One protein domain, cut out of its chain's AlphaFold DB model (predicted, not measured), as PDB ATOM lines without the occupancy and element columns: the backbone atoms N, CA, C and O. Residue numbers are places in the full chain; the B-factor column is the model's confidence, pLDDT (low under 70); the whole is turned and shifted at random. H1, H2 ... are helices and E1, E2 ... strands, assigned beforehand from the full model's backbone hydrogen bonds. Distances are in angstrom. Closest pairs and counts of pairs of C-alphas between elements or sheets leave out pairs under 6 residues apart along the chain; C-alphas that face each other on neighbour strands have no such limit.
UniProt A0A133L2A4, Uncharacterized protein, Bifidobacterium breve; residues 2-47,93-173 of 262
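This is residues 2 to 47 and 93 to 173 of the 262 residues of an uncharacterized protein of Bifidobacterium breve (UniProt A0A133L2A4). This is a loose, wedge-like arrangement: the long helix H2 makes one side, the shorter helices H3, H4 and H5 follow in a row on the other, and residues 113 to 123 of a long link pass between them. A tiny sheet of E1 and E2 packs on H5 at the wide end, H1 sits by itself beyond the narrow end, and residues 129 to 138 stick out as a free loop. The 127 printed residues include five named helices and two named strands, in the order H1 H2 E1 E2 H3 H4 H5; the sheet, in the order E1 E2, is parallel, and the class is mostly helix. The whole is loose, with a radius of gyration of the C-alphas of 17.7 A, and spans 50 by 35 by 21 A.

Find C-alpha 2 at (-1.315, 7.836, -70.358); from there H1, residues 2 to 11, runs 14.2 A. Next look at C-alpha 19 at (-9.592, 2.045, -65.253), where H2, residues 19 to 45, begins its 39.0 A run. After the cut you meet strand E1, residues 94 to 96, 6.1 A long, and strand E2, residues 109 to 111, 6.9 A long. Then come H3, residues 142 to 145, 5.5 A, and H4, residues 149 to 157, 11.8 A. H5, residues 161 to 170, runs 14.3 A and ends at C-alpha 170 at (-4.957, 9.613, -26.295).

Start at H1, which is apart from H2 and touches no helix. H2 is close to but not clearly touching H3; their closest C-alphas, of Phe 23 and Tyr 143, are 6.8 A apart. H2 is apart from H4 and H5. E1 and E2 are parallel neighbours at 18 degrees; look for N 96 and O 110, and N 110 and O 94, each pair within hydrogen-bond range at 2.8 A. The closest C-alphas of E2 and H5, Val 110 and Ser 163, are 5.3 A apart, while E1 and H5 are near each other, with 5 pairs of C-alphas within 10 A. H3 is close to but not clearly touching H4, with the closest C-alphas, of Ser 145 and Thr 151, 6.7 A apart. H4 and H5 are close but not clearly touching, their closest C-alphas, of Glu 157 and Ala 164, 5.7 A apart; they run opposite ways at a steep tilt of 62 degrees. In H1, H4 and H5 every O i to N i+4 pair is within hydrogen-bond range, in H2 22 of 23 are, and H3 is too short for such a pair.

The two C-alphas farthest apart, of Gln 10 and Lys 173, are 52.4 A apart. Residues 48 to 92 are not printed, and C-alphas 47 and 93 are 25.8 A apart across this cut. The links E1 to E2 and E2 to H3 are long, with 12 and 30 residues. The mean pLDDT of the printed part is 71.2; look for values under 70 at residues 2 to 22, 115 to 119, 126 to 144, 154, and 156 to 159.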
ATOM      1  N   TYR A   2      -0.789   9.139 -69.920       49.16
ATOM      2  CA  TYR A   2      -1.315   7.836 -70.358       49.16
ATOM      3  C   TYR A   2      -0.317   7.002 -71.184       49.16
ATOM      4  O   TYR A   2      -0.140   5.835 -70.884       49.16
ATOM      5  N   GLU A   3       0.423   7.593 -72.129       51.41
ATOM      6  CA  GLU A   3       1.445   6.855 -72.903       51.41
ATOM      7  C   GLU A   3       2.586   6.292 -72.043       51.41
ATOM      8  O   GLU A   3       3.034   5.173 -72.277       51.41
ATOM      9  N   LEU A   4       3.031   7.030 -71.019       58.25
ATOM     10  CA  LEU A   4       4.079   6.574 -70.098       58.25
ATOM     11  C   LEU A   4       3.590   5.424 -69.210       58.25
ATOM     12  O   LEU A   4       4.343   4.487 -68.960       58.25
ATOM     13  N   LEU A   5       2.330   5.479 -68.773       58.78
ATOM     14  CA  LEU A   5       1.691   4.396 -68.026       58.78
ATOM     15  C   LEU A   5       1.509   3.155 -68.905       58.78
ATOM     16  O   LEU A   5       1.885   2.062 -68.498       58.78
ATOM     17  N   THR A   6       1.030   3.321 -70.139       55.69
ATOM     18  CA  THR A   6       0.900   2.223 -71.105       55.69
ATOM     19  C   THR A   6       2.250   1.566 -71.392       55.69
ATOM     20  O   THR A   6       2.346   0.345 -71.349       55.69
ATOM     21  N   LEU A   7       3.313   2.351 -71.604       62.94
ATOM     22  CA  LEU A   7       4.677   1.841 -71.788       62.94
ATOM     23  C   LEU A   7       5.205   1.102 -70.550       62.94
ATOM     24  O   LEU A   7       5.886   0.086 -70.687       62.94
ATOM     25  N   TYR A   8       4.904   1.596 -69.347       66.06
ATOM     26  CA  TYR A   8       5.268   0.930 -68.096       66.06
ATOM     27  C   TYR A   8       4.564  -0.429 -67.957       66.06
ATOM     28  O   TYR A   8       5.227  -1.435 -67.707       66.06
ATOM     29  N   PHE A   9       3.251  -0.489 -68.199       65.62
ATOM     30  CA  PHE A   9       2.472  -1.727 -68.080       65.62
ATOM     31  C   PHE A   9       2.763  -2.736 -69.193       65.62
ATOM     32  O   PHE A   9       2.834  -3.931 -68.920       65.62
ATOM     33  N   GLN A  10       3.042  -2.273 -70.416       64.19
ATOM     34  CA  GLN A  10       3.524  -3.127 -71.507       64.19
ATOM     35  C   GLN A  10       4.872  -3.777 -71.172       64.19
ATOM     36  O   GLN A  10       5.068  -4.953 -71.451       64.19
ATOM     37  N   LYS A  11       5.793  -3.046 -70.526       66.50
ATOM     38  CA  LYS A  11       7.075  -3.611 -70.064       66.50
ATOM     39  C   LYS A  11       6.925  -4.629 -68.931       66.50
ATOM     40  O   LYS A  11       7.826  -5.439 -68.737       66.50
ATOM     41  N   LYS A  12       5.827  -4.564 -68.177       63.81
ATOM     42  CA  LYS A  12       5.503  -5.467 -67.062       63.81
ATOM     43  C   LYS A  12       4.588  -6.633 -67.474       63.81
ATOM     44  O   LYS A  12       4.225  -7.421 -66.611       63.81
ATOM     45  N   ASP A  13       4.232  -6.735 -68.759       63.50
ATOM     46  CA  ASP A  13       3.309  -7.736 -69.321       63.50
ATOM     47  C   ASP A  13       1.917  -7.753 -68.653       63.50
ATOM     48  O   ASP A  13       1.277  -8.790 -68.485       63.50
ATOM     49  N   ILE A  14       1.426  -6.577 -68.241       62.62
ATOM     50  CA  ILE A  14       0.123  -6.440 -67.581       62.62
ATOM     51  C   ILE A  14      -0.932  -6.022 -68.614       62.62
ATOM     52  O   ILE A  14      -0.849  -4.948 -69.216       62.62
ATOM     53  N   ALA A  15      -1.950  -6.864 -68.816       56.78
ATOM     54  CA  ALA A  15      -3.024  -6.627 -69.781       56.78
ATOM     55  C   ALA A  15      -3.947  -5.466 -69.349       56.78
ATOM     56  O   ALA A  15      -4.860  -5.615 -68.536       56.78
ATOM     57  N   PHE A  16      -3.728  -4.295 -69.941       53.53
ATOM     58  CA  PHE A  16      -4.537  -3.091 -69.750       53.53
ATOM     59  C   PHE A  16      -5.896  -3.219 -70.467       53.53
ATOM     60  O   PHE A  16      -5.926  -3.313 -71.695       53.53
ATOM     61  N   ARG A  17      -7.024  -3.236 -69.736       53.47
ATOM     62  CA  ARG A  17      -8.373  -3.262 -70.351       53.47
ATOM     63  C   ARG A  17      -9.379  -2.237 -69.790       53.47
ATOM     64  O   ARG A  17     -10.246  -1.839 -70.562       53.47
ATOM     65  N   THR A  18      -9.257  -1.742 -68.549       56.34
ATOM     66  CA  THR A  18     -10.150  -0.710 -67.946       56.34
ATOM     67  C   THR A  18      -9.456   0.120 -66.842       56.34
ATOM     68  O   THR A  18      -8.371  -0.240 -66.391       56.34
ATOM     69  N   GLU A  19     -10.071   1.228 -66.393       55.59
ATOM     70  CA  GLU A  19      -9.592   2.045 -65.253       55.59
ATOM     71  C   GLU A  19      -9.630   1.297 -63.904       55.59
ATOM     72  O   GLU A  19      -8.769   1.539 -63.064       55.59
ATOM     73  N   GLU A  20     -10.559   0.355 -63.701       56.59
ATOM     74  CA  GLU A  20     -10.596  -0.501 -62.498       56.59
ATOM     75  C   GLU A  20      -9.331  -1.366 -62.384       56.59
ATOM     76  O   GLU A  20      -8.728  -1.432 -61.317       56.59
ATOM     77  N   ASN A  21      -8.822  -1.889 -63.509       65.50
ATOM     78  CA  ASN A  21      -7.556  -2.625 -63.518       65.50
ATOM     79  C   ASN A  21      -6.377  -1.748 -63.063       65.50
ATOM     80  O   ASN A  21      -5.427  -2.266 -62.492       65.50
ATOM     81  N   LEU A  22      -6.397  -0.430 -63.311       68.94
ATOM     82  CA  LEU A  22      -5.301   0.457 -62.901       68.94
ATOM     83  C   LEU A  22      -5.215   0.609 -61.386       68.94
ATOM     84  O   LEU A  22      -4.107   0.631 -60.853       68.94
ATOM     85  N   PHE A  23      -6.359   0.740 -60.713       72.88
ATOM     86  CA  PHE A  23      -6.398   0.834 -59.257       72.88
ATOM     87  C   PHE A  23      -5.777  -0.416 -58.626       72.88
ATOM     88  O   PHE A  23      -4.825  -0.289 -57.857       72.88
ATOM     89  N   ASP A  24      -6.243  -1.598 -59.035       75.00
ATOM     90  CA  ASP A  24      -5.759  -2.879 -58.515       75.00
ATOM     91  C   ASP A  24      -4.262  -3.073 -58.784       75.00
ATOM     92  O   ASP A  24      -3.520  -3.530 -57.914       75.00
ATOM     93  N   ILE A  25      -3.777  -2.670 -59.966       77.81
ATOM     94  CA  ILE A  25      -2.348  -2.745 -60.286       77.81
ATOM     95  C   ILE A  25      -1.528  -1.809 -59.389       77.81
ATOM     96  O   ILE A  25      -0.473  -2.212 -58.896       77.81
ATOM     97  N   PHE A  26      -1.971  -0.567 -59.173       80.94
ATOM     98  CA  PHE A  26      -1.243   0.367 -58.312       80.94
ATOM     99  C   PHE A  26      -1.258  -0.060 -56.848       80.94
ATOM    100  O   PHE A  26      -0.226   0.057 -56.190       80.94
ATOM    101  N   ASP A  27      -2.380  -0.572 -56.346       81.06
ATOM    102  CA  ASP A  27      -2.456  -1.091 -54.980       81.06
ATOM    103  C   ASP A  27      -1.562  -2.326 -54.800       81.06
ATOM    104  O   ASP A  27      -0.833  -2.429 -53.810       81.06
ATOM    105  N   GLN A  28      -1.504  -3.211 -55.802       83.19
ATOM    106  CA  GLN A  28      -0.609  -4.364 -55.784       83.19
ATOM    107  C   GLN A  28       0.875  -3.966 -55.855       83.19
ATOM    108  O   GLN A  28       1.680  -4.482 -55.079       83.19
ATOM    109  N   GLU A  29       1.268  -3.056 -56.755       85.31
ATOM    110  CA  GLU A  29       2.659  -2.579 -56.842       85.31
ATOM    111  C   GLU A  29       3.068  -1.822 -55.569       85.31
ATOM    112  O   GLU A  29       4.185  -2.007 -55.082       85.31
ATOM    113  N   LEU A  30       2.166  -1.027 -54.983       86.06
ATOM    114  CA  LEU A  30       2.413  -0.358 -53.707       86.06
ATOM    115  C   LEU A  30       2.597  -1.372 -52.575       86.06
ATOM    116  O   LEU A  30       3.550  -1.263 -51.810       86.06
ATOM    117  N   SER A  31       1.740  -2.391 -52.504       84.31
ATOM    118  CA  SER A  31       1.852  -3.469 -51.517       84.31
ATOM    119  C   SER A  31       3.160  -4.251 -51.671       84.31
ATOM    120  O   SER A  31       3.807  -4.591 -50.681       84.31
ATOM    121  N   ASN A  32       3.601  -4.509 -52.906       86.88
ATOM    122  CA  ASN A  32       4.894  -5.143 -53.174       86.88
ATOM    123  C   ASN A  32       6.057  -4.271 -52.681       86.88
ATOM    124  O   ASN A  32       6.947  -4.773 -51.993       86.88
ATOM    125  N   LEU A  33       6.020  -2.966 -52.971       89.00
ATOM    126  CA  LEU A  33       7.026  -2.009 -52.513       89.00
ATOM    127  C   LEU A  33       7.083  -1.930 -50.981       89.00
ATOM    128  O   LEU A  33       8.170  -1.959 -50.409       89.00
ATOM    129  N   GLU A  34       5.931  -1.850 -50.314       87.12
ATOM    130  CA  GLU A  34       5.827  -1.843 -48.850       87.12
ATOM    131  C   GLU A  34       6.405  -3.126 -48.238       87.12
ATOM    132  O   GLU A  34       7.167  -3.065 -47.272       87.12
ATOM    133  N   ASN A  35       6.119  -4.285 -48.836       85.25
ATOM    134  CA  ASN A  35       6.658  -5.570 -48.394       85.25
ATOM    135  C   ASN A  35       8.179  -5.657 -48.556       85.25
ATOM    136  O   ASN A  35       8.874  -6.130 -47.653       85.25
ATOM    137  N   ASP A  36       8.716  -5.217 -49.692       87.56
ATOM    138  CA  ASP A  36      10.160  -5.221 -49.926       87.56
ATOM    139  C   ASP A  36      10.879  -4.209 -49.029       87.56
ATOM    140  O   ASP A  36      11.946  -4.508 -48.486       87.56
ATOM    141  N   PHE A  37      10.256  -3.058 -48.774       87.38
ATOM    142  CA  PHE A  37      10.752  -2.092 -47.805       87.38
ATOM    143  C   PHE A  37      10.756  -2.657 -46.379       87.38
ATOM    144  O   PHE A  37      11.769  -2.556 -45.690       87.38
ATOM    145  N   ALA A  38       9.690  -3.338 -45.951       84.19
ATOM    146  CA  ALA A  38       9.646  -4.001 -44.648       84.19
ATOM    147  C   ALA A  38      10.746  -5.070 -44.507       84.19
ATOM    148  O   ALA A  38      11.392  -5.162 -43.462       84.19
ATOM    149  N   LYS A  39      11.026  -5.852 -45.564       85.12
ATOM    150  CA  LYS A  39      12.158  -6.800 -45.575       85.12
ATOM    151  C   LYS A  39      13.493  -6.078 -45.400       85.12
ATOM    152  O   LYS A  39      14.312  -6.527 -44.606       85.12
ATOM    153  N   TYR A  40      13.701  -4.971 -46.113       86.31
ATOM    154  CA  TYR A  40      14.900  -4.149 -45.969       86.31
ATOM    155  C   TYR A  40      15.054  -3.606 -44.540       86.31
ATOM    156  O   TYR A  40      16.124  -3.752 -43.952       86.31
ATOM    157  N   LEU A  41      13.996  -3.067 -43.935       83.69
ATOM    158  CA  LEU A  41      14.046  -2.522 -42.573       83.69
ATOM    159  C   LEU A  41      14.439  -3.561 -41.527       83.69
ATOM    160  O   LEU A  41      15.245  -3.256 -40.652       83.69
ATOM    161  N   ARG A  42      13.967  -4.807 -41.662       80.62
ATOM    162  CA  ARG A  42      14.391  -5.910 -40.784       80.62
ATOM    163  C   ARG A  42      15.903  -6.139 -40.817       80.62
ATOM    164  O   ARG A  42      16.470  -6.539 -39.809       80.62
ATOM    165  N   THR A  43      16.572  -5.870 -41.943       81.38
ATOM    166  CA  THR A  43      18.041  -5.973 -42.015       81.38
ATOM    167  C   THR A  43      18.749  -4.851 -41.257       81.38
ATOM    168  O   THR A  43      19.828  -5.072 -40.715       81.38
ATOM    169  N   ILE A  44      18.144  -3.660 -41.179       77.81
ATOM    170  CA  ILE A  44      18.693  -2.529 -40.421       77.81
ATOM    171  C   ILE A  44      18.464  -2.730 -38.927       77.81
ATOM    172  O   ILE A  44      19.375  -2.492 -38.137       77.81
ATOM    173  N   ASP A  45      17.264  -3.164 -38.541       73.25
ATOM    174  CA  ASP A  45      16.873  -3.274 -37.135       73.25
ATOM    175  C   ASP A  45      17.690  -4.334 -36.373       73.25
ATOM    176  O   ASP A  45      17.885  -4.233 -35.167       73.25
ATOM    177  N   GLN A  46      18.293  -5.288 -37.088       73.50
ATOM    178  CA  GLN A  46      19.254  -6.247 -36.533       73.50
ATOM    179  C   GLN A  46      20.605  -5.627 -36.129       73.50
ATOM    180  O   GLN A  46      21.443  -6.329 -35.562       73.50
ATOM    181  N   ASN A  47      20.859  -4.344 -36.410       79.94
ATOM    182  CA  ASN A  47      22.092  -3.663 -36.023       79.94
ATOM    183  C   ASN A  47      22.040  -3.214 -34.543       79.94
ATOM    184  O   ASN A  47      21.325  -2.258 -34.224       79.94
ATOM    185  N   PHE A  93       2.615   9.664 -24.281       90.44
ATOM    186  CA  PHE A  93       2.256   8.980 -25.521       90.44
ATOM    187  C   PHE A  93       3.338   9.252 -26.558       90.44
ATOM    188  O   PHE A  93       3.654  10.408 -26.845       90.44
ATOM    189  N   VAL A  94       3.908   8.193 -27.131       88.50
ATOM    190  CA  VAL A  94       5.021   8.313 -28.078       88.50
ATOM    191  C   VAL A  94       4.525   7.983 -29.474       88.50
ATOM    192  O   VAL A  94       4.322   6.818 -29.812       88.50
ATOM    193  N   MET A  95       4.359   9.020 -30.294       87.56
ATOM    194  CA  MET A  95       3.874   8.898 -31.668       87.56
ATOM    195  C   MET A  95       5.061   8.915 -32.635       87.56
ATOM    196  O   MET A  95       5.574   9.972 -33.005       87.56
ATOM    197  N   SER A  96       5.544   7.733 -33.009       83.94
ATOM    198  CA  SER A  96       6.698   7.577 -33.888       83.94
ATOM    199  C   SER A  96       6.293   7.585 -35.357       83.94
ATOM    200  O   SER A  96       5.361   6.899 -35.759       83.94
ATOM    201  N   PHE A  97       7.041   8.332 -36.167       81.12
ATOM    202  CA  PHE A  97       6.940   8.339 -37.632       81.12
ATOM    203  C   PHE A  97       8.023   7.473 -38.290       81.12
ATOM    204  O   PHE A  97       8.172   7.468 -39.513       81.12
ATOM    205  N   ASN A  98       8.847   6.800 -37.491       78.69
ATOM    206  CA  ASN A  98       9.875   5.904 -38.000       78.69
ATOM    207  C   ASN A  98       9.234   4.580 -38.429       78.69
ATOM    208  O   ASN A  98       8.210   4.226 -37.886       78.69
ATOM    209  N   TYR A  99       9.817   3.829 -39.356       78.31
ATOM    210  CA  TYR A  99       9.258   2.540 -39.790       78.31
ATOM    211  C   TYR A  99       9.822   1.332 -39.027       78.31
ATOM    212  O   TYR A  99       9.405   0.207 -39.275       78.31
ATOM    213  N   THR A 100      10.783   1.563 -38.133       77.12
ATOM    214  CA  THR A 100      11.371   0.548 -37.250       77.12
ATOM    215  C   THR A 100      10.872   0.722 -35.819       77.12
ATOM    216  O   THR A 100      10.418   1.807 -35.439       77.12
ATOM    217  N   ARG A 101      11.018  -0.321 -34.992       74.50
ATOM    218  CA  ARG A 101      10.647  -0.304 -33.568       74.50
ATOM    219  C   ARG A 101      11.861  -0.440 -32.634       74.50
ATOM    220  O   ARG A 101      11.960  -1.407 -31.885       74.50
ATOM    221  N   PRO A 102      12.757   0.561 -32.571       74.06
ATOM    222  CA  PRO A 102      13.928   0.473 -31.700       74.06
ATOM    223  C   PRO A 102      13.598   0.605 -30.199       74.06
ATOM    224  O   PRO A 102      14.490   0.493 -29.362       74.06
ATOM    225  N   LEU A 103      12.338   0.890 -29.846       76.44
ATOM    226  CA  LEU A 103      11.880   1.211 -28.489       76.44
ATOM    227  C   LEU A 103      10.925   0.141 -27.944       76.44
ATOM    228  O   LEU A 103       9.781   0.416 -27.575       76.44
ATOM    229  N   GLU A 104      11.380  -1.109 -27.927       72.88
ATOM    230  CA  GLU A 104      10.606  -2.210 -27.361       72.88
ATOM    231  C   GLU A 104      10.349  -2.002 -25.854       72.88
ATOM    232  O   GLU A 104      11.217  -1.548 -25.106       72.88
ATOM    233  N   GLY A 105       9.129  -2.312 -25.402       76.06
ATOM    234  CA  GLY A 105       8.736  -2.213 -23.992       76.06
ATOM    235  C   GLY A 105       8.348  -0.815 -23.490       76.06
ATOM    236  O   GLY A 105       7.982  -0.693 -22.323       76.06
ATOM    237  N   ILE A 106       8.375   0.225 -24.332       80.50
ATOM    238  CA  ILE A 106       7.888   1.561 -23.955       80.50
ATOM    239  C   ILE A 106       6.345   1.584 -23.931       80.50
ATOM    240  O   ILE A 106       5.715   1.273 -24.951       80.50
ATOM    241  N   PRO A 107       5.706   1.945 -22.798       82.12
ATOM    242  CA  PRO A 107       4.255   2.106 -22.720       82.12
ATOM    243  C   PRO A 107       3.748   3.185 -23.680       82.12
ATOM    244  O   PRO A 107       4.445   4.161 -23.937       82.12
ATOM    245  N   ASN A 108       2.523   3.025 -24.192       86.69
ATOM    246  CA  ASN A 108       1.865   3.999 -25.077       86.69
ATOM    247  C   ASN A 108       2.697   4.422 -26.309       86.69
ATOM    248  O   ASN A 108       2.505   5.510 -26.858       86.69
ATOM    249  N   TYR A 109       3.616   3.563 -26.750       85.81
ATOM    250  CA  TYR A 109       4.367   3.748 -27.982       85.81
ATOM    251  C   TYR A 109       3.549   3.278 -29.184       85.81
ATOM    252  O   TYR A 109       3.009   2.169 -29.183       85.81
ATOM    253  N   VAL A 110       3.477   4.126 -30.204       83.94
ATOM    254  CA  VAL A 110       2.747   3.884 -31.449       83.94
ATOM    255  C   VAL A 110       3.644   4.208 -32.626       83.94
ATOM    256  O   VAL A 110       4.230   5.290 -32.686       83.94
ATOM    257  N   ASN A 111       3.685   3.306 -33.601       82.25
ATOM    258  CA  ASN A 111       4.260   3.589 -34.902       82.25
ATOM    259  C   ASN A 111       3.159   4.002 -35.892       82.25
ATOM    260  O   ASN A 111       2.353   3.185 -36.331       82.25
ATOM    261  N   LEU A 112       3.124   5.284 -36.254       79.69
ATOM    262  CA  LEU A 112       2.098   5.861 -37.123       79.69
ATOM    263  C   LEU A 112       2.181   5.394 -38.577       79.69
ATOM    264  O   LEU A 112       1.181   5.468 -39.288       79.69
ATOM    265  N   HIS A 113       3.347   4.923 -39.019       77.94
ATOM    266  CA  HIS A 113       3.535   4.383 -40.363       77.94
ATOM    267  C   HIS A 113       3.396   2.857 -40.424       77.94
ATOM    268  O   HIS A 113       3.590   2.277 -41.492       77.94
ATOM    269  N   GLY A 114       3.043   2.213 -39.309       73.56
ATOM    270  CA  GLY A 114       3.045   0.763 -39.184       73.56
ATOM    271  C   GLY A 114       4.452   0.184 -39.032       73.56
ATOM    272  O   GLY A 114       5.462   0.869 -39.181       73.56
ATOM    273  N   GLU A 115       4.508  -1.101 -38.708       69.62
ATOM    274  CA  GLU A 115       5.714  -1.788 -38.248       69.62
ATOM    275  C   GLU A 115       6.192  -2.827 -39.266       69.62
ATOM    276  O   GLU A 115       5.403  -3.490 -39.956       69.62
ATOM    277  N   GLU A 116       7.510  -3.003 -39.353       69.12
ATOM    278  CA  GLU A 116       8.124  -3.977 -40.247       69.12
ATOM    279  C   GLU A 116       7.846  -5.423 -39.808       69.12
ATOM    280  O   GLU A 116       7.632  -6.301 -40.650       69.12
ATOM    281  N   ASN A 117       7.829  -5.696 -38.502       64.25
ATOM    282  CA  ASN A 117       7.594  -7.019 -37.920       64.25
ATOM    283  C   ASN A 117       6.144  -7.504 -38.120       64.25
ATOM    284  O   ASN A 117       5.930  -8.696 -38.330       64.25
ATOM    285  N   GLN A 118       5.171  -6.590 -38.151       65.88
ATOM    286  CA  GLN A 118       3.757  -6.872 -38.407       65.88
ATOM    287  C   GLN A 118       3.393  -6.793 -39.896       65.88
ATOM    288  O   GLN A 118       2.280  -7.151 -40.273       65.88
ATOM    289  N   GLY A 119       4.316  -6.339 -40.754       67.25
ATOM    290  CA  GLY A 119       4.040  -6.117 -42.177       67.25
ATOM    291  C   GLY A 119       3.031  -4.991 -42.414       67.25
ATOM    292  O   GLY A 119       2.334  -4.978 -43.427       67.25
ATOM    293  N   THR A 120       2.920  -4.059 -41.467       73.19
ATOM    294  CA  THR A 120       1.961  -2.952 -41.516       73.19
ATOM    295  C   THR A 120       2.593  -1.656 -42.013       73.19
ATOM    296  O   THR A 120       1.851  -0.716 -42.283       73.19
ATOM    297  N   ALA A 121       3.918  -1.623 -42.227       77.81
ATOM    298  CA  ALA A 121       4.625  -0.514 -42.872       77.81
ATOM    299  C   ALA A 121       3.868  -0.033 -44.118       77.81
ATOM    300  O   ALA A 121       3.524  -0.831 -44.995       77.81
ATOM    301  N   MET A 122       3.548   1.256 -44.178       79.44
ATOM    302  CA  MET A 122       2.703   1.807 -45.231       79.44
ATOM    303  C   MET A 122       3.214   3.107 -45.804       79.44
ATOM    304  O   MET A 122       3.674   4.002 -45.098       79.44
ATOM    305  N   PHE A 123       3.010   3.230 -47.104       82.62
ATOM    306  CA  PHE A 123       3.190   4.461 -47.830       82.62
ATOM    307  C   PHE A 123       1.834   5.052 -48.197       82.62
ATOM    308  O   PHE A 123       0.819   4.371 -48.345       82.62
ATOM    309  N   GLY A 124       1.836   6.367 -48.347       78.06
ATOM    310  CA  GLY A 124       0.685   7.109 -48.810       78.06
ATOM    311  C   GLY A 124       1.107   8.491 -49.263       78.06
ATOM    312  O   GLY A 124       2.173   8.996 -48.891       78.06
ATOM    313  N   ILE A 125       0.251   9.101 -50.065       76.38
ATOM    314  CA  ILE A 125       0.414  10.487 -50.491       76.38
ATOM    315  C   ILE A 125      -0.316  11.414 -49.518       76.38
ATOM    316  O   ILE A 125      -1.264  11.001 -48.845       76.38
ATOM    317  N   ALA A 126       0.168  12.647 -49.396       69.69
ATOM    318  CA  ALA A 126      -0.523  13.671 -48.621       69.69
ATOM    319  C   ALA A 126      -1.896  13.940 -49.243       69.69
ATOM    320  O   ALA A 126      -2.010  13.901 -50.471       69.69
ATOM    321  N   ASP A 127      -2.894  14.252 -48.419       69.06
ATOM    322  CA  ASP A 127      -4.129  14.829 -48.938       69.06
ATOM    323  C   ASP A 127      -3.844  16.282 -49.339       69.06
ATOM    324  O   ASP A 127      -3.834  17.218 -48.529       69.06
ATOM    325  N   ASP A 128      -3.483  16.479 -50.603       58.53
ATOM    326  CA  ASP A 128      -3.312  17.801 -51.158       58.53
ATOM    327  C   ASP A 128      -4.667  18.345 -51.609       58.53
ATOM    328  O   ASP A 128      -5.013  18.359 -52.790       58.53
ATOM    329  N   ASN A 129      -5.372  18.983 -50.668       52.91
ATOM    330  CA  ASN A 129      -6.482  19.913 -50.940       52.91
ATOM    331  C   ASN A 129      -6.158  20.992 -52.020       52.91
ATOM    332  O   ASN A 129      -7.005  21.817 -52.355       52.91
ATOM    333  N   GLY A 130      -4.925  21.030 -52.547       43.38
ATOM    334  CA  GLY A 130      -4.407  21.929 -53.570       43.38
ATOM    335  C   GLY A 130      -4.245  21.353 -54.986       43.38
ATOM    336  O   GLY A 130      -3.738  22.089 -55.836       43.38
ATOM    337  N   TYR A 131      -4.660  20.118 -55.309       40.06
ATOM    338  CA  TYR A 131      -4.745  19.745 -56.730       40.06
ATOM    339  C   TYR A 131      -5.809  20.635 -57.394       40.06
ATOM    340  O   TYR A 131      -6.955  20.654 -56.938       40.06
ATOM    341  N   PRO A 132      -5.481  21.404 -58.450       35.00
ATOM    342  CA  PRO A 132      -6.440  22.319 -59.040       35.00
ATOM    343  C   PRO A 132      -7.622  21.516 -59.586       35.00
ATOM    344  O   PRO A 132      -7.540  20.901 -60.648       35.00
ATOM    345  N   THR A 133      -8.766  21.614 -58.907       40.03
ATOM    346  CA  THR A 133     -10.088  21.152 -59.370       40.03
ATOM    347  C   THR A 133     -10.490  21.762 -60.721       40.03
ATOM    348  O   THR A 133     -11.465  21.339 -61.341       40.03
ATOM    349  N   LYS A 134      -9.718  22.739 -61.221       35.38
ATOM    350  CA  LYS A 134      -9.873  23.362 -62.539       35.38
ATOM    351  C   LYS A 134      -9.368  22.505 -63.698       35.38
ATOM    352  O   LYS A 134      -9.863  22.678 -64.811       35.38
ATOM    353  N   THR A 135      -8.466  21.552 -63.473       38.59
ATOM    354  CA  THR A 135      -8.142  20.558 -64.500       38.59
ATOM    355  C   THR A 135      -9.080  19.380 -64.290       38.59
ATOM    356  O   THR A 135      -8.802  18.490 -63.493       38.59
ATOM    357  N   LYS A 136     -10.225  19.392 -64.985       33.69
ATOM    358  CA  LYS A 136     -11.163  18.263 -65.080       33.69
ATOM    359  C   LYS A 136     -10.477  17.044 -65.724       33.69
ATOM    360  O   LYS A 136     -10.832  16.642 -66.828       33.69
ATOM    361  N   MET A 137      -9.515  16.417 -65.056       37.94
ATOM    362  CA  MET A 137      -9.337  14.984 -65.231       37.94
ATOM    363  C   MET A 137     -10.490  14.347 -64.471       37.94
ATOM    364  O   MET A 137     -10.505  14.347 -63.245       37.94
ATOM    365  N   LYS A 138     -11.476  13.835 -65.212       37.56
ATOM    366  CA  LYS A 138     -12.545  12.958 -64.715       37.56
ATOM    367  C   LYS A 138     -11.984  11.602 -64.236       37.56
ATOM    368  O   LYS A 138     -12.583  10.574 -64.502       37.56
ATOM    369  N   ILE A 139     -10.841  11.574 -63.556       46.91
ATOM    370  CA  ILE A 139     -10.539  10.436 -62.695       46.91
ATOM    371  C   ILE A 139     -11.363  10.727 -61.452       46.91
ATOM    372  O   ILE A 139     -11.101  11.707 -60.755       46.91
ATOM    373  N   THR A 140     -12.436   9.967 -61.262       46.34
ATOM    374  CA  THR A 140     -13.288  10.036 -60.076       46.34
ATOM    375  C   THR A 140     -12.404  10.146 -58.837       46.34
ATOM    376  O   THR A 140     -11.542   9.302 -58.593       46.34
ATOM    377  N   SER A 141     -12.591  11.218 -58.066       50.72
ATOM    378  CA  SER A 141     -11.810  11.540 -56.864       50.72
ATOM    379  C   SER A 141     -11.724  10.381 -55.858       50.72
ATOM    380  O   SER A 141     -10.795  10.345 -55.058       50.72
ATOM    381  N   GLY A 142     -12.636   9.407 -55.941       55.38
ATOM    382  CA  GLY A 142     -12.691   8.231 -55.075       55.38
ATOM    383  C   GLY A 142     -11.558   7.206 -55.229       55.38
ATOM    384  O   GLY A 142     -11.291   6.496 -54.270       55.38
ATOM    385  N   TYR A 143     -10.853   7.115 -56.365       61.84
ATOM    386  CA  TYR A 143      -9.771   6.114 -56.493       61.84
ATOM    387  C   TYR A 143      -8.455   6.560 -55.845       61.84
ATOM    388  O   TYR A 143      -7.653   5.733 -55.424       61.84
ATOM    389  N   ARG A 144      -8.219   7.875 -55.762       68.38
ATOM    390  CA  ARG A 144      -6.988   8.432 -55.177       68.38
ATOM    391  C   ARG A 144      -7.035   8.471 -53.659       68.38
ATOM    392  O   ARG A 144      -6.003   8.263 -53.033       68.38
ATOM    393  N   SER A 145      -8.218   8.695 -53.084       70.94
ATOM    394  CA  SER A 145      -8.388   8.777 -51.632       70.94
ATOM    395  C   SER A 145      -7.941   7.502 -50.923       70.94
ATOM    396  O   SER A 145      -7.415   7.584 -49.820       70.94
ATOM    397  N   SER A 146      -8.055   6.342 -51.575       72.56
ATOM    398  CA  SER A 146      -7.530   5.061 -51.085       72.56
ATOM    399  C   SER A 146      -6.010   5.037 -50.890       72.56
ATOM    400  O   SER A 146      -5.528   4.226 -50.112       72.56
ATOM    401  N   PHE A 147      -5.254   5.922 -51.551       78.31
ATOM    402  CA  PHE A 147      -3.794   6.039 -51.426       78.31
ATOM    403  C   PHE A 147      -3.353   7.178 -50.496       78.31
ATOM    404  O   PHE A 147      -2.152   7.374 -50.287       78.31
ATOM    405  N   PHE A 148      -4.292   7.948 -49.942       78.50
ATOM    406  CA  PHE A 148      -3.969   8.999 -48.981       78.50
ATOM    407  C   PHE A 148      -3.474   8.387 -47.676       78.50
ATOM    408  O   PHE A 148      -3.997   7.365 -47.229       78.50
ATOM    409  N   LYS A 149      -2.467   9.018 -47.058       76.12
ATOM    410  CA  LYS A 149      -1.854   8.519 -45.819       76.12
ATOM    411  C   LYS A 149      -2.895   8.237 -44.734       76.12
ATOM    412  O   LYS A 149      -2.831   7.179 -44.125       76.12
ATOM    413  N   ASP A 150      -3.866   9.129 -44.524       70.94
ATOM    414  CA  ASP A 150      -4.881   8.932 -43.481       70.94
ATOM    415  C   ASP A 150      -5.812   7.745 -43.790       70.94
ATOM    416  O   ASP A 150      -6.006   6.888 -42.931       70.94
ATOM    417  N   THR A 151      -6.297   7.615 -45.031       74.75
ATOM    418  CA  THR A 151      -7.122   6.470 -45.462       74.75
ATOM    419  C   THR A 151      -6.372   5.148 -45.331       74.75
ATOM    420  O   THR A 151      -6.892   4.191 -44.757       74.75
ATOM    421  N   ARG A 152      -5.129   5.093 -45.823       78.00
ATOM    422  CA  ARG A 152      -4.264   3.909 -45.714       78.00
ATOM    423  C   ARG A 152      -4.013   3.555 -44.247       78.00
ATOM    424  O   ARG A 152      -4.035   2.377 -43.894       78.00
ATOM    425  N   ARG A 153      -3.846   4.565 -43.384       72.75
ATOM    426  CA  ARG A 153      -3.645   4.378 -41.942       72.75
ATOM    427  C   ARG A 153      -4.876   3.741 -41.330       72.75
ATOM    428  O   ARG A 153      -4.745   2.719 -40.679       72.75
ATOM    429  N   GLN A 154      -6.064   4.275 -41.603       69.94
ATOM    430  CA  GLN A 154      -7.321   3.711 -41.106       69.94
ATOM    431  C   GLN A 154      -7.536   2.260 -41.577       69.94
ATOM    432  O   GLN A 154      -7.934   1.407 -40.787       69.94
ATOM    433  N   GLN A 155      -7.215   1.950 -42.840       70.69
ATOM    434  CA  GLN A 155      -7.286   0.582 -43.370       70.69
ATOM    435  C   GLN A 155      -6.335  -0.378 -42.634       70.69
ATOM    436  O   GLN A 155      -6.708  -1.518 -42.349       70.69
ATOM    437  N   LYS A 156      -5.120   0.074 -42.293       65.62
ATOM    438  CA  LYS A 156      -4.121  -0.737 -41.579       65.62
ATOM    439  C   LYS A 156      -4.257  -0.713 -40.052       65.62
ATOM    440  O   LYS A 156      -3.840  -1.670 -39.411       65.62
ATOM    441  N   GLU A 157      -4.901   0.285 -39.451       63.69
ATOM    442  CA  GLU A 157      -5.261   0.312 -38.022       63.69
ATOM    443  C   GLU A 157      -6.175  -0.870 -37.647       63.69
ATOM    444  O   GLU A 157      -6.128  -1.360 -36.518       63.69
ATOM    445  N   CYS A 158      -6.954  -1.404 -38.597       60.91
ATOM    446  CA  CYS A 158      -7.676  -2.667 -38.413       60.91
ATOM    447  C   CYS A 158      -6.744  -3.868 -38.145       60.91
ATOM    448  O   CYS A 158      -7.173  -4.850 -37.531       60.91
ATOM    449  N   LEU A 159      -5.487  -3.792 -38.591       63.09
ATOM    450  CA  LEU A 159      -4.457  -4.819 -38.420       63.09
ATOM    451  C   LEU A 159      -3.621  -4.583 -37.152       63.09
ATOM    452  O   LEU A 159      -3.257  -5.552 -36.488       63.09
ATOM    453  N   ASP A 160      -3.404  -3.323 -36.755       72.81
ATOM    454  CA  ASP A 160      -2.687  -2.946 -35.529       72.81
ATOM    455  C   ASP A 160      -3.634  -2.441 -34.424       72.81
ATOM    456  O   ASP A 160      -3.788  -1.248 -34.135       72.81
ATOM    457  N   LYS A 161      -4.270  -3.408 -33.754       74.50
ATOM    458  CA  LYS A 161      -5.225  -3.148 -32.665       74.50
ATOM    459  C   LYS A 161      -4.601  -2.420 -31.477       74.50
ATOM    460  O   LYS A 161      -5.337  -1.766 -30.737       74.50
ATOM    461  N   GLN A 162      -3.296  -2.567 -31.241       78.19
ATOM    462  CA  GLN A 162      -2.649  -1.937 -30.093       78.19
ATOM    463  C   GLN A 162      -2.442  -0.448 -30.356       78.19
ATOM    464  O   GLN A 162      -2.839   0.365 -29.524       78.19
ATOM    465  N   SER A 163      -1.923  -0.090 -31.531       78.12
ATOM    466  CA  SER A 163      -1.808   1.308 -31.951       78.12
ATOM    467  C   SER A 163      -3.164   2.005 -31.975       78.12
ATOM    468  O   SER A 163      -3.308   3.086 -31.402       78.12
ATOM    469  N   ALA A 164      -4.193   1.351 -32.527       78.81
ATOM    470  CA  ALA A 164      -5.552   1.886 -32.534       78.81
ATOM    471  C   ALA A 164      -6.087   2.150 -31.113       78.81
ATOM    472  O   ALA A 164      -6.682   3.195 -30.852       78.81
ATOM    473  N   ARG A 165      -5.850   1.231 -30.163       83.44
ATOM    474  CA  ARG A 165      -6.221   1.429 -28.750       83.44
ATOM    475  C   ARG A 165      -5.494   2.621 -28.142       83.44
ATOM    476  O   ARG A 165      -6.155   3.475 -27.568       83.44
ATOM    477  N   THR A 166      -4.177   2.706 -28.301       86.81
ATOM    478  CA  THR A 166      -3.374   3.802 -27.741       86.81
ATOM    479  C   THR A 166      -3.801   5.163 -28.297       86.81
ATOM    480  O   THR A 166      -3.992   6.105 -27.533       86.81
ATOM    481  N   ILE A 167      -4.029   5.265 -29.612       84.19
ATOM    482  CA  ILE A 167      -4.525   6.491 -30.257       84.19
ATOM    483  C   ILE A 167      -5.921   6.866 -29.732       84.19
ATOM    484  O   ILE A 167      -6.197   8.041 -29.477       84.19
ATOM    485  N   ASN A 168      -6.807   5.882 -29.558       86.12
ATOM    486  CA  ASN A 168      -8.142   6.112 -29.010       86.12
ATOM    487  C   ASN A 168      -8.091   6.565 -27.549       86.12
ATOM    488  O   ASN A 168      -8.853   7.453 -27.173       86.12
ATOM    489  N   GLU A 169      -7.202   6.005 -26.731       89.94
ATOM    490  CA  GLU A 169      -6.999   6.477 -25.361       89.94
ATOM    491  C   GLU A 169      -6.468   7.911 -25.337       89.94
ATOM    492  O   GLU A 169      -7.062   8.746 -24.659       89.94
ATOM    493  N   LEU A 170      -5.459   8.241 -26.153       89.88
ATOM    494  CA  LEU A 170      -4.957   9.613 -26.295       89.88
ATOM    495  C   LEU A 170      -6.076  10.600 -26.657       89.88
ATOM    496  O   LEU A 170      -6.155  11.682 -26.085       89.88
ATOM    497  N   SER A 171      -6.986  10.220 -27.562       87.62
ATOM    498  CA  SER A 171      -8.089  11.095 -27.996       87.62
ATOM    499  C   SER A 171      -9.088  11.463 -26.887       87.62
ATOM    500  O   SER A 171      -9.863  12.404 -27.048       87.62
ATOM    501  N   LYS A 172      -9.070  10.739 -25.761       89.75
ATOM    502  CA  LYS A 172      -9.916  10.989 -24.584       89.75
ATOM    503  C   LYS A 172      -9.224  11.854 -23.527       89.75
ATOM    504  O   LYS A 172      -9.852  12.187 -22.523       89.75
ATOM    505  N   LYS A 173      -7.941  12.176 -23.709       89.19
ATOM    506  CA  LYS A 173      -7.123  12.926 -22.748       89.19
ATOM    507  C   LYS A 173      -7.033  14.395 -23.158       89.19
ATOM    508  O   LYS A 173      -7.084  14.729 -24.340       89.19
TER     509      LYS A 173